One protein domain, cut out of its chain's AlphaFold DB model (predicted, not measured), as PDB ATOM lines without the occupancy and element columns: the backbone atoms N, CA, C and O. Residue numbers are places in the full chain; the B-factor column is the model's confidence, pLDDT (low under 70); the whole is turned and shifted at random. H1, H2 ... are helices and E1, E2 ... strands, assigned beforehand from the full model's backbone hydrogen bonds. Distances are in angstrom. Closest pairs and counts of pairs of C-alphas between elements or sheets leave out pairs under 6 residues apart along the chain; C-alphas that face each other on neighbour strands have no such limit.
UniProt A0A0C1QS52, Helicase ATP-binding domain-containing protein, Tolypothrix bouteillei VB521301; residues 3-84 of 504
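AT A GLANCE: This is residues 3 to 84 of the 504 residues of the protein "Helicase ATP-binding domain-containing protein" of Tolypothrix bouteillei VB521301 (UniProt A0A0C1QS52). A small sheet of two strands, E1 beside E2, stands at one side of a rounded body; the helical hairpin of H1 and H2 joins its strands, and H3 packs on H2. H5 lies on the far side of the body from the sheet, crosswise to H3, and the short H4 lies at the opposite end from H1. The 82 printed residues hold five named helices and two named strands in the order E1 H1 H2 E2 H3 H4 H5; the sheet's order is E1, E2, parallel, and the class is mostly helix. The whole is compact, with a radius of gyration of the C-alphas of 11.1 A and spans of 28 by 26 by 22 A.

IN THESE COORDINATES: E1 is residues 3 to 5, with C-alpha 3 at (-48.672, -33.824, 22.433). E2 is residues 29 to 32, 9.5 A from first to last C-alpha. Between them come H1, residues 6 to 12, 10.1 A, and H2, residues 14 to 25, 16.3 A, with C-alpha 14 at (-37.839, -39.907, 35.822). H3 is residues 41 to 48, 10.6 A, and H4 is residues 57 to 60. H5, residues 71 to 83, is the longest helix at 18.4 A; its C-alpha 83 is at (-23.439, -41.103, 20.173).

HOW THE PARTS SIT: E1 and E2 are parallel, their directions 40 degrees apart; N 4 and O 30, and N 32 and O 4, are within hydrogen-bond range, each at 2.8 A. E1, H1, H2 and E2 form a strand-helix-strand unit, two parallel neighbour strands with helices between, with a right-handed crossover. The closest C-alphas of H2 and E2 are those of Phe 23 and Ala 29, 5.6 A apart. H2 touches H1 with residues 16 to 20 alone, closest at the C-alphas of Ile 9 and Ala 16, 5.4 A; this hairpin runs opposite ways at a steep tilt of 40 degrees. H2 and H3 touch, closest at the C-alphas of Ser 21 and Leu 47, 4.8 A, and run the same way at a steep tilt of 40 degrees. H3 and H5 are close but not clearly touching, with the C-alphas of Leu 44 and Phe 80 7.6 A apart, and are about perpendicular at 74 degrees. H4 and H5 are only just apart, at 8.3 A. In H1, H2, H3 and H5 every O i to N i+4 pair is within hydrogen-bond range; H4 is too short for such a pair, and its one O i to N i+3 pair is not within range.

THE WHOLE: The two C-alphas farthest apart, those of Gln 11 and Ser 54, are 28.7 A from each other. The printed part has no cut, and no link is long. The mean pLDDT of the printed part is 84.5, and residue 84 is the one printed residue under 70.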
ATOM      1  N   THR A   3     -49.863 -34.620  22.122       89.62
ATOM      2  CA  THR A   3     -48.672 -33.824  22.433       89.62
ATOM      3  C   THR A   3     -48.312 -34.016  23.899       89.62
ATOM      4  O   THR A   3     -49.163 -33.860  24.772       89.62
ATOM      5  N   ILE A   4     -47.062 -34.384  24.160       90.94
ATOM      6  CA  ILE A   4     -46.460 -34.450  25.489       90.94
ATOM      7  C   ILE A   4     -45.492 -33.277  25.582       90.94
ATOM      8  O   ILE A   4     -44.606 -33.150  24.742       90.94
ATOM      9  N   TYR A   5     -45.642 -32.434  26.597       93.12
ATOM     10  CA  TYR A   5     -44.726 -31.322  26.824       93.12
ATOM     11  C   TYR A   5     -43.535 -31.795  27.654       93.12
ATOM     12  O   TYR A   5     -43.704 -32.336  28.748       93.12
ATOM     13  N   LEU A   6     -42.323 -31.573  27.143       92.81
ATOM     14  CA  LEU A   6     -41.077 -31.954  27.806       92.81
ATOM     15  C   LEU A   6     -40.974 -31.316  29.199       92.81
ATOM     16  O   LEU A   6     -40.586 -31.976  30.157       92.81
ATOM     17  N   LYS A   7     -41.408 -30.060  29.336       91.69
ATOM     18  CA  LYS A   7     -41.472 -29.343  30.616       91.69
ATOM     19  C   LYS A   7     -42.318 -30.069  31.667       91.69
ATOM     20  O   LYS A   7     -41.908 -30.142  32.824       91.69
ATOM     21  N   ASP A   8     -43.456 -30.627  31.265       88.50
ATOM     22  CA  ASP A   8     -44.395 -31.271  32.186       88.50
ATOM     23  C   ASP A   8     -43.853 -32.618  32.672       88.50
ATOM     24  O   ASP A   8     -43.925 -32.921  33.862       88.50
ATOM     25  N   ILE A   9     -43.253 -33.411  31.779       92.88
ATOM     26  CA  ILE A   9     -42.670 -34.708  32.159       92.88
ATOM     27  C   ILE A   9     -41.381 -34.551  32.973       92.88
ATOM     28  O   ILE A   9     -41.139 -35.355  33.868       92.88
ATOM     29  N   LEU A  10     -40.592 -33.494  32.741       89.31
ATOM     30  CA  LEU A  10     -39.421 -33.185  33.570       89.31
ATOM     31  C   LEU A  10     -39.819 -32.805  35.005       89.31
ATOM     32  O   LEU A  10     -39.108 -33.151  35.945       89.31
ATOM     33  N   GLN A  11     -40.962 -32.136  35.196       85.69
ATOM     34  CA  GLN A  11     -41.488 -31.802  36.529       85.69
ATOM     35  C   GLN A  11     -42.073 -33.012  37.271       85.69
ATOM     36  O   GLN A  11     -42.104 -33.018  38.500       85.69
ATOM     37  N   GLN A  12     -42.536 -34.027  36.538       83.94
ATOM     38  CA  GLN A  12     -43.133 -35.246  37.097       83.94
ATOM     39  C   GLN A  12     -42.097 -36.320  37.476       83.94
ATOM     40  O   GLN A  12     -42.454 -37.296  38.134       83.94
ATOM     41  N   GLY A  13     -40.825 -36.126  37.116       85.19
ATOM     42  CA  GLY A  13     -39.714 -37.009  37.474       85.19
ATOM     43  C   GLY A  13     -39.458 -38.146  36.480       85.19
ATOM     44  O   GLY A  13     -40.152 -38.311  35.476       85.19
ATOM     45  N   ASP A  14     -38.430 -38.943  36.763       87.50
ATOM     46  CA  ASP A  14     -37.839 -39.907  35.822       87.50
ATOM     47  C   ASP A  14     -38.810 -40.998  35.335       87.50
ATOM     48  O   ASP A  14     -38.756 -41.400  34.169       87.50
ATOM     49  N   ASP A  15     -39.757 -41.421  36.177       82.25
ATOM     50  CA  ASP A  15     -40.792 -42.397  35.808       82.25
ATOM     51  C   ASP A  15     -41.711 -41.865  34.695       82.25
ATOM     52  O   ASP A  15     -42.089 -42.602  33.777       82.25
ATOM     53  N   ALA A  16     -42.033 -40.566  34.724       82.69
ATOM     54  CA  ALA A  16     -42.834 -39.919  33.690       82.69
ATOM     55  C   ALA A  16     -42.056 -39.788  32.372       82.69
ATOM     56  O   ALA A  16     -42.627 -39.972  31.294       82.69
ATOM     57  N   ILE A  17     -40.742 -39.549  32.445       90.25
ATOM     58  CA  ILE A  17     -39.848 -39.506  31.279       90.25
ATOM     59  C   ILE A  17     -39.756 -40.892  30.620       90.25
ATOM     60  O   ILE A  17     -39.882 -41.008  29.397       90.25
ATOM     61  N   ALA A  18     -39.607 -41.960  31.408       85.31
ATOM     62  CA  ALA A  18     -39.573 -43.334  30.902       85.31
ATOM     63  C   ALA A  18     -40.919 -43.768  30.287       85.31
ATOM     64  O   ALA A  18     -40.960 -44.410  29.228       85.31
ATOM     65  N   ALA A  19     -42.039 -43.377  30.906       83.00
ATOM     66  CA  ALA A  19     -43.370 -43.600  30.348       83.00
ATOM     67  C   ALA A  19     -43.549 -42.850  29.017       83.00
ATOM     68  O   ALA A  19     -43.969 -43.451  28.024       83.00
ATOM     69  N   ALA A  20     -43.152 -41.574  28.956       87.38
ATOM     70  CA  ALA A  20     -43.172 -40.777  27.731       87.38
ATOM     71  C   ALA A  20     -42.313 -41.409  26.625       87.38
ATOM     72  O   ALA A  20     -42.784 -41.528  25.495       87.38
ATOM     73  N   SER A  21     -41.117 -41.913  26.953       90.56
ATOM     74  CA  SER A  21     -40.248 -42.640  26.013       90.56
ATOM     75  C   SER A  21     -40.972 -43.801  25.327       90.56
ATOM     76  O   SER A  21     -40.821 -44.007  24.124       90.56
ATOM     77  N   THR A  22     -41.822 -44.524  26.064       87.94
ATOM     78  CA  THR A  22     -42.620 -45.632  25.515       87.94
ATOM     79  C   THR A  22     -43.633 -45.131  24.482       87.94
ATOM     80  O   THR A  22     -43.743 -45.696  23.394       87.94
ATOM     81  N   PHE A  23     -44.346 -44.039  24.776       83.56
ATOM     82  CA  PHE A  23     -45.306 -43.448  23.836       83.56
ATOM     83  C   PHE A  23     -44.630 -42.841  22.602       83.56
ATOM     84  O   PHE A  23     -45.180 -42.942  21.502       83.56
ATOM     85  N   LEU A  24     -43.441 -42.255  22.769       88.75
ATOM     86  CA  LEU A  24     -42.626 -41.730  21.672       88.75
ATOM     87  C   LEU A  24     -42.075 -42.867  20.799       88.75
ATOM     88  O   LEU A  24     -42.224 -42.822  19.582       88.75
ATOM     89  N   GLY A  25     -41.531 -43.936  21.388       85.94
ATOM     90  CA  GLY A  25     -41.028 -45.104  20.653       85.94
ATOM     91  C   GLY A  25     -42.107 -45.823  19.834       85.94
ATOM     92  O   GLY A  25     -41.836 -46.310  18.738       85.94
ATOM     93  N   LEU A  26     -43.355 -45.815  20.317       86.50
ATOM     94  CA  LEU A  26     -44.526 -46.343  19.606       86.50
ATOM     95  C   LEU A  26     -45.184 -45.332  18.643       86.50
ATOM     96  O   LEU A  26     -46.204 -45.657  18.036       86.50
ATOM     97  N   LYS A  27     -44.645 -44.108  18.513       89.06
ATOM     98  CA  LYS A  27     -45.205 -42.995  17.713       89.06
ATOM     99  C   LYS A  27     -46.659 -42.647  18.058       89.06
ATOM    100  O   LYS A  27     -47.433 -42.210  17.208       89.06
ATOM    101  N   MET A  28     -47.057 -42.851  19.311       81.19
ATOM    102  CA  MET A  28     -48.402 -42.524  19.799       81.19
ATOM    103  C   MET A  28     -48.503 -41.081  20.307       81.19
ATOM    104  O   MET A  28     -49.607 -40.535  20.419       81.19
ATOM    105  N   ALA A  29     -47.357 -40.455  20.570       84.94
ATOM    106  CA  ALA A  29     -47.248 -39.073  20.992       84.94
ATOM    107  C   ALA A  29     -46.117 -38.339  20.260       84.94
ATOM    108  O   ALA A  29     -45.195 -38.967  19.742       84.94
ATOM    109  N   GLN A  30     -46.203 -37.012  20.244       92.38
ATOM    110  CA  GLN A  30     -45.109 -36.120  19.876       92.38
ATOM    111  C   GLN A  30     -44.641 -35.367  21.112       92.38
ATOM    112  O   GLN A  30     -45.456 -34.985  21.949       92.38
ATOM    113  N   LEU A  31     -43.337 -35.157  21.212       94.06
ATOM    114  CA  LEU A  31     -42.706 -34.375  22.252       94.06
ATOM    115  C   LEU A  31     -42.587 -32.926  21.784       94.06
ATOM    116  O   LEU A  31     -41.902 -32.636  20.800       94.06
ATOM    117  N   ASP A  32     -43.261 -32.043  22.502       92.94
ATOM    118  CA  ASP A  32     -43.081 -30.603  22.410       92.94
ATOM    119  C   ASP A  32     -41.991 -30.185  23.399       92.94
ATOM    120  O   ASP A  32     -42.079 -30.466  24.596       92.94
ATOM    121  N   CYS A  33     -40.946 -29.548  22.887       91.81
ATOM    122  CA  CYS A  33     -39.779 -29.115  23.641       91.81
ATOM    123  C   CYS A  33     -39.818 -27.618  23.986       91.81
ATOM    124  O   CYS A  33     -38.818 -27.089  24.477       91.81
ATOM    125  N   SER A  34     -40.948 -26.942  23.745       86.19
ATOM    126  CA  SER A  34     -41.131 -25.535  24.098       86.19
ATOM    127  C   SER A  34     -40.871 -25.324  25.590       86.19
ATOM    128  O   SER A  34     -41.183 -26.177  26.424       86.19
ATOM    129  N   ASP A  35     -40.310 -24.165  25.932       85.19
ATOM    130  CA  ASP A  35     -39.999 -23.758  27.308       85.19
ATOM    131  C   ASP A  35     -38.969 -24.641  28.047       85.19
ATOM    132  O   ASP A  35     -38.902 -24.609  29.280       85.19
ATOM    133  N   VAL A  36     -38.140 -25.403  27.318       87.50
ATOM    134  CA  VAL A  36     -37.008 -26.168  27.871       87.50
ATOM    135  C   VAL A  36     -35.704 -25.779  27.160       87.50
ATOM    136  O   VAL A  36     -35.556 -25.927  25.947       87.50
ATOM    137  N   GLU A  37     -34.728 -25.277  27.921       79.50
ATOM    138  CA  GLU A  37     -33.411 -24.885  27.384       79.50
ATOM    139  C   GLU A  37     -32.352 -25.982  27.516       79.50
ATOM    140  O   GLU A  37     -31.482 -26.113  26.656       79.50
ATOM    141  N   THR A  38     -32.404 -26.767  28.595       84.50
ATOM    142  CA  THR A  38     -31.421 -27.816  28.889       84.50
ATOM    143  C   THR A  38     -32.090 -29.046  29.498       84.50
ATOM    144  O   THR A  38     -33.166 -28.964  30.089       84.50
ATOM    145  N   ILE A  39     -31.443 -30.196  29.334       87.56
ATOM    146  CA  ILE A  39     -31.845 -31.495  29.877       87.56
ATOM    147  C   ILE A  39     -30.571 -32.244  30.291       87.56
ATOM    148  O   ILE A  39     -29.526 -32.076  29.656       87.56
ATOM    149  N   SER A  40     -30.617 -33.038  31.363       86.38
ATOM    150  CA  SER A  40     -29.441 -33.805  31.790       86.38
ATOM    151  C   SER A  40     -29.186 -35.011  30.872       86.38
ATOM    152  O   SER A  40     -30.092 -35.515  30.207       86.38
ATOM    153  N   GLY A  41     -27.947 -35.518  30.853       82.69
ATOM    154  CA  GLY A  41     -27.604 -36.724  30.086       82.69
ATOM    155  C   GLY A  41     -28.367 -37.977  30.544       82.69
ATOM    156  O   GLY A  41     -28.725 -38.815  29.720       82.69
ATOM    157  N   GLU A  42     -28.674 -38.082  31.839       83.50
ATOM    158  CA  GLU A  42     -29.474 -39.180  32.401       83.50
ATOM    159  C   GLU A  42     -30.937 -39.100  31.949       83.50
ATOM    160  O   GLU A  42     -31.504 -40.100  31.508       83.50
ATOM    161  N   GLN A  43     -31.520 -37.899  31.952       87.19
ATOM    162  CA  GLN A  43     -32.883 -37.661  31.470       87.19
ATOM    163  C   GLN A  43     -33.002 -37.880  29.957       87.19
ATOM    164  O   GLN A  43     -33.991 -38.450  29.503       87.19
ATOM    165  N   LEU A  44     -31.984 -37.504  29.174       90.25
ATOM    166  CA  LEU A  44     -31.896 -37.859  27.752       90.25
ATOM    167  C   LEU A  44     -31.844 -39.375  27.559       90.25
ATOM    168  O   LEU A  44     -32.593 -39.920  26.750       90.25
ATOM    169  N   SER A  45     -31.020 -40.077  28.337       88.88
ATOM    170  CA  SER A  45     -30.948 -41.538  28.279       88.88
ATOM    171  C   SER A  45     -32.300 -42.195  28.573       88.88
ATOM    172  O   SER A  45     -32.738 -43.079  27.835       88.88
ATOM    173  N   LEU A  46     -33.020 -41.706  29.586       89.06
ATOM    174  CA  LEU A  46     -34.368 -42.166  29.925       89.06
ATOM    175  C   LEU A  46     -35.390 -41.854  28.826       89.06
ATOM    176  O   LEU A  46     -36.147 -42.743  28.429       89.06
ATOM    177  N   LEU A  47     -35.376 -40.632  28.288       92.12
ATOM    178  CA  LEU A  47     -36.291 -40.182  27.238       92.12
ATOM    179  C   LEU A  47     -36.142 -41.002  25.951       92.12
ATOM    180  O   LEU A  47     -37.124 -41.257  25.253       92.12
ATOM    181  N   PHE A  48     -34.932 -41.473  25.656       91.56
ATOM    182  CA  PHE A  48     -34.636 -42.299  24.486       91.56
ATOM    183  C   PHE A  48     -34.576 -43.806  24.780       91.56
ATOM    184  O   PHE A  48     -34.379 -44.589  23.855       91.56
ATOM    185  N   SER A  49     -34.805 -44.240  26.023       89.44
ATOM    186  CA  SER A  49     -34.635 -45.638  26.455       89.44
ATOM    187  C   SER A  49     -35.531 -46.654  25.730       89.44
ATOM    188  O   SER A  49     -35.154 -47.819  25.588       89.44
ATOM    189  N   LYS A  50     -36.718 -46.238  25.271       88.19
ATOM    190  CA  LYS A  50     -37.666 -47.062  24.498       88.19
ATOM    191  C   LYS A  50     -37.794 -46.623  23.039       88.19
ATOM    192  O   LYS A  50     -38.603 -47.188  22.304       88.19
ATOM    193  N   ILE A  51     -36.983 -45.656  22.609       87.44
ATOM    194  CA  ILE A  51     -36.894 -45.224  21.214       87.44
ATOM    195  C   ILE A  51     -35.814 -46.072  20.524       87.44
ATOM    196  O   ILE A  51     -34.682 -46.113  21.007       87.44
ATOM    197  N   PRO A  52     -36.115 -46.756  19.403       85.19
ATOM    198  CA  PRO A  52     -35.144 -47.630  18.753       85.19
ATOM    199  C   PRO A  52     -33.842 -46.897  18.374       85.19
ATOM    200  O   PRO A  52     -33.900 -45.834  17.748       85.19
ATOM    201  N   PRO A  53     -32.655 -47.466  18.676       79.69
ATOM    202  CA  PRO A  53     -31.373 -46.825  18.369       79.69
ATOM    203  C   PRO A  53     -31.122 -46.697  16.861       79.69
ATOM    204  O   PRO A  53     -30.366 -45.830  16.442       79.69
ATOM    205  N   SER A  54     -31.795 -47.515  16.043       78.31
ATOM    206  CA  SER A  54     -31.736 -47.465  14.578       78.31
ATOM    207  C   SER A  54     -32.546 -46.329  13.951       78.31
ATOM    208  O   SER A  54     -32.549 -46.215  12.730       78.31
ATOM    209  N   TRP A  55     -33.299 -45.542  14.728       81.19
ATOM    210  CA  TRP A  55     -34.002 -44.390  14.164       81.19
ATOM    211  C   TRP A  55     -32.982 -43.347  13.705       81.19
ATOM    212  O   TRP A  55     -32.084 -42.973  14.447       81.19
ATOM    213  N   GLU A  56     -33.108 -42.859  12.481       74.12
ATOM    214  CA  GLU A  56     -32.337 -41.698  12.029       74.12
ATOM    215  C   GLU A  56     -33.121 -40.407  12.318       74.12
ATOM    216  O   GLU A  56     -34.255 -40.446  12.809       74.12
ATOM    217  N   PHE A  57     -32.530 -39.243  12.031       71.69
ATOM    218  CA  PHE A  57     -33.159 -37.938  12.281       71.69
ATOM    219  C   PHE A  57     -34.542 -37.793  11.622       71.69
ATOM    220  O   PHE A  57     -35.409 -37.113  12.169       71.69
ATOM    221  N   GLU A  58     -34.789 -38.483  10.504       73.50
ATOM    222  CA  GLU A  58     -36.098 -38.518   9.842       73.50
ATOM    223  C   GLU A  58     -37.180 -39.211  10.690       73.50
ATOM    224  O   GLU A  58     -38.309 -38.729  10.783       73.50
ATOM    225  N   GLU A  59     -36.847 -40.325  11.349       80.56
ATOM    226  CA  GLU A  59     -37.787 -41.057  12.206       80.56
ATOM    227  C   GLU A  59     -38.009 -40.341  13.540       80.56
ATOM    228  O   GLU A  59     -39.134 -40.285  14.040       80.56
ATOM    229  N   LEU A  60     -36.961 -39.715  14.080       82.62
ATOM    230  CA  LEU A  60     -37.070 -38.870  15.266       82.62
ATOM    231  C   LEU A  60     -37.910 -37.616  15.018       82.62
ATOM    232  O   LEU A  60     -38.707 -37.247  15.876       82.62
ATOM    233  N   GLY A  61     -37.812 -37.011  13.833       80.81
ATOM    234  CA  GLY A  61     -38.620 -35.848  13.451       80.81
ATOM    235  C   GLY A  61     -40.128 -36.119  13.400       80.81
ATOM    236  O   GLY A  61     -40.920 -35.182  13.381       80.81
ATOM    237  N   LYS A  62     -40.556 -37.390  13.413       84.56
ATOM    238  CA  LYS A  62     -41.980 -37.763  13.489       84.56
ATOM    239  C   LYS A  62     -42.530 -37.688  14.914       84.56
ATOM    240  O   LYS A  62     -43.739 -37.522  15.078       84.56
ATOM    241  N   VAL A  63     -41.663 -37.794  15.922       88.38
ATOM    242  CA  VAL A  63     -42.034 -37.813  17.347       88.38
ATOM    243  C   VAL A  63     -41.460 -36.639  18.133       88.38
ATOM    244  O   VAL A  63     -41.895 -36.412  19.249       88.38
ATOM    245  N   LEU A  64     -40.517 -35.882  17.573       88.50
ATOM    246  CA  LEU A  64     -39.974 -34.657  18.154       88.50
ATOM    247  C   LEU A  64     -40.441 -33.461  17.329       88.50
ATOM    248  O   LEU A  64     -40.188 -33.397  16.125       88.50
ATOM    249  N   ILE A  65     -41.081 -32.486  17.970       86.75
ATOM    250  CA  ILE A  65     -41.467 -31.239  17.308       86.75
ATOM    251  C   ILE A  65     -40.217 -30.358  17.215       86.75
ATOM    252  O   ILE A  65     -39.955 -29.536  18.086       86.75
ATOM    253  N   ALA A  66     -39.408 -30.542  16.171       78.69
ATOM    254  CA  ALA A  66     -38.107 -29.873  16.062       78.69
ATOM    255  C   ALA A  66     -38.188 -28.338  16.083       78.69
ATOM    256  O   ALA A  66     -37.292 -27.681  16.598       78.69
ATOM    257  N   GLU A  67     -39.294 -27.777  15.595       79.19
ATOM    258  CA  GLU A  67     -39.569 -26.335  15.596       79.19
ATOM    259  C   GLU A  67     -39.777 -25.758  17.010       79.19
ATOM    260  O   GLU A  67     -39.683 -24.548  17.191       79.19
ATOM    261  N   SER A  68     -40.042 -26.614  18.006       83.06
ATOM    262  CA  SER A  68     -40.207 -26.232  19.416       83.06
ATOM    263  C   SER A  68     -38.903 -26.270  20.226       83.06
ATOM    264  O   SER A  68     -38.892 -25.860  21.383       83.06
ATOM    265  N   MET A  69     -37.799 -26.768  19.652       87.56
ATOM    266  CA  MET A  69     -36.520 -26.893  20.359       87.56
ATOM    267  C   MET A  69     -35.722 -25.584  20.344       87.56
ATOM    268  O   MET A  69     -35.568 -24.941  19.307       87.56
ATOM    269  N   SER A  70     -35.139 -25.236  21.492       82.56
ATOM    270  CA  SER A  70     -34.087 -24.219  21.565       82.56
ATOM    271  C   SER A  70     -32.783 -24.720  20.926       82.56
ATOM    272  O   SER A  70     -32.554 -25.924  20.809       82.56
ATOM    273  N   GLU A  71     -31.901 -23.799  20.527       70.00
ATOM    274  CA  GLU A  71     -30.614 -24.128  19.893       70.00
ATOM    275  C   GLU A  71     -29.731 -25.004  20.802       70.00
ATOM    276  O   GLU A  71     -29.219 -26.036  20.369       70.00
ATOM    277  N   THR A  72     -29.640 -24.659  22.090       75.94
ATOM    278  CA  THR A  72     -28.894 -25.420  23.107       75.94
ATOM    279  C   THR A  72     -29.433 -26.841  23.278       75.94
ATOM    280  O   THR A  72     -28.664 -27.804  23.314       75.94
ATOM    281  N   LEU A  73     -30.760 -26.992  23.344       82.50
ATOM    282  CA  LEU A  73     -31.402 -28.296  23.479       82.50
ATOM    283  C   LEU A  73     -31.229 -29.140  22.210       82.50
ATOM    284  O   LEU A  73     -30.969 -30.340  22.296       82.50
ATOM    285  N   GLY A  74     -31.315 -28.509  21.037       79.88
ATOM    286  CA  GLY A  74     -31.084 -29.151  19.746       79.88
ATOM    287  C   GLY A  74     -29.677 -29.739  19.626       79.88
ATOM    288  O   GLY A  74     -29.533 -30.872  19.166       79.88
ATOM    289  N   ILE A  75     -28.652 -29.021  20.102       77.50
ATOM    290  CA  ILE A  75     -27.266 -29.517  20.147       77.50
ATOM    291  C   ILE A  75     -27.161 -30.740  21.066       77.50
ATOM    292  O   ILE A  75     -26.636 -31.766  20.640       77.50
ATOM    293  N   ALA A  76     -27.727 -30.683  22.276       77.81
ATOM    294  CA  ALA A  76     -27.690 -31.805  23.217       77.81
ATOM    295  C   ALA A  76     -28.389 -33.064  22.663       77.81
ATOM    296  O   ALA A  76     -27.873 -34.176  22.790       77.81
ATOM    297  N   PHE A  77     -29.538 -32.899  21.998       84.56
ATOM    298  CA  PHE A  77     -30.238 -33.993  21.319       84.56
ATOM    299  C   PHE A  77     -29.415 -34.559  20.159       84.56
ATOM    300  O   PHE A  77     -29.316 -35.775  20.015       84.56
ATOM    301  N   PHE A  78     -28.812 -33.696  19.341       80.69
ATOM    302  CA  PHE A  78     -27.987 -34.104  18.207       80.69
ATOM    303  C   PHE A  78     -26.743 -34.883  18.654       80.69
ATOM    304  O   PHE A  78     -26.474 -35.967  18.135       80.69
ATOM    305  N   GLU A  79     -26.015 -34.373  19.649       78.12
ATOM    306  CA  GLU A  79     -24.848 -35.044  20.225       78.12
ATOM    307  C   GLU A  79     -25.227 -36.386  20.854       78.12
ATOM    308  O   GLU A  79     -24.539 -37.384  20.637       78.12
ATOM    309  N   PHE A  80     -26.344 -36.452  21.579       82.44
ATOM    310  CA  PHE A  80     -26.817 -37.702  22.167       82.44
ATOM    311  C   PHE A  80     -27.221 -38.726  21.094       82.44
ATOM    312  O   PHE A  80     -26.816 -39.886  21.156       82.44
ATOM    313  N   VAL A  81     -27.975 -38.305  20.076       80.69
ATOM    314  CA  VAL A  81     -28.453 -39.181  18.991       80.69
ATOM    315  C   VAL A  81     -27.311 -39.710  18.127       80.69
ATOM    316  O   VAL A  81     -27.368 -40.861  17.712       80.69
ATOM    317  N   ASN A  82     -26.261 -38.925  17.895       75.25
ATOM    318  CA  ASN A  82     -25.091 -39.399  17.150       75.25
ATOM    319  C   ASN A  82     -24.215 -40.362  17.959       75.25
ATOM    320  O   ASN A  82     -23.512 -41.184  17.376       75.25
ATOM    321  N   ASN A  83     -24.255 -40.273  19.290       73.00
ATOM    322  CA  ASN A  83     -23.439 -41.103  20.173       73.00
ATOM    323  C   ASN A  83     -24.185 -42.322  20.743       73.00
ATOM    324  O   ASN A  83     -23.550 -43.211  21.319       73.00
ATOM    325  N   ARG A  84     -25.513 -42.419  20.575       66.56
ATOM    326  CA  ARG A  84     -26.298 -43.576  21.034       66.56
ATOM    327  C   ARG A  84     -25.915 -44.827  20.227       66.56
ATOM    328  O   ARG A  84     -26.239 -44.961  19.053       66.56
TER     329      ARG A  84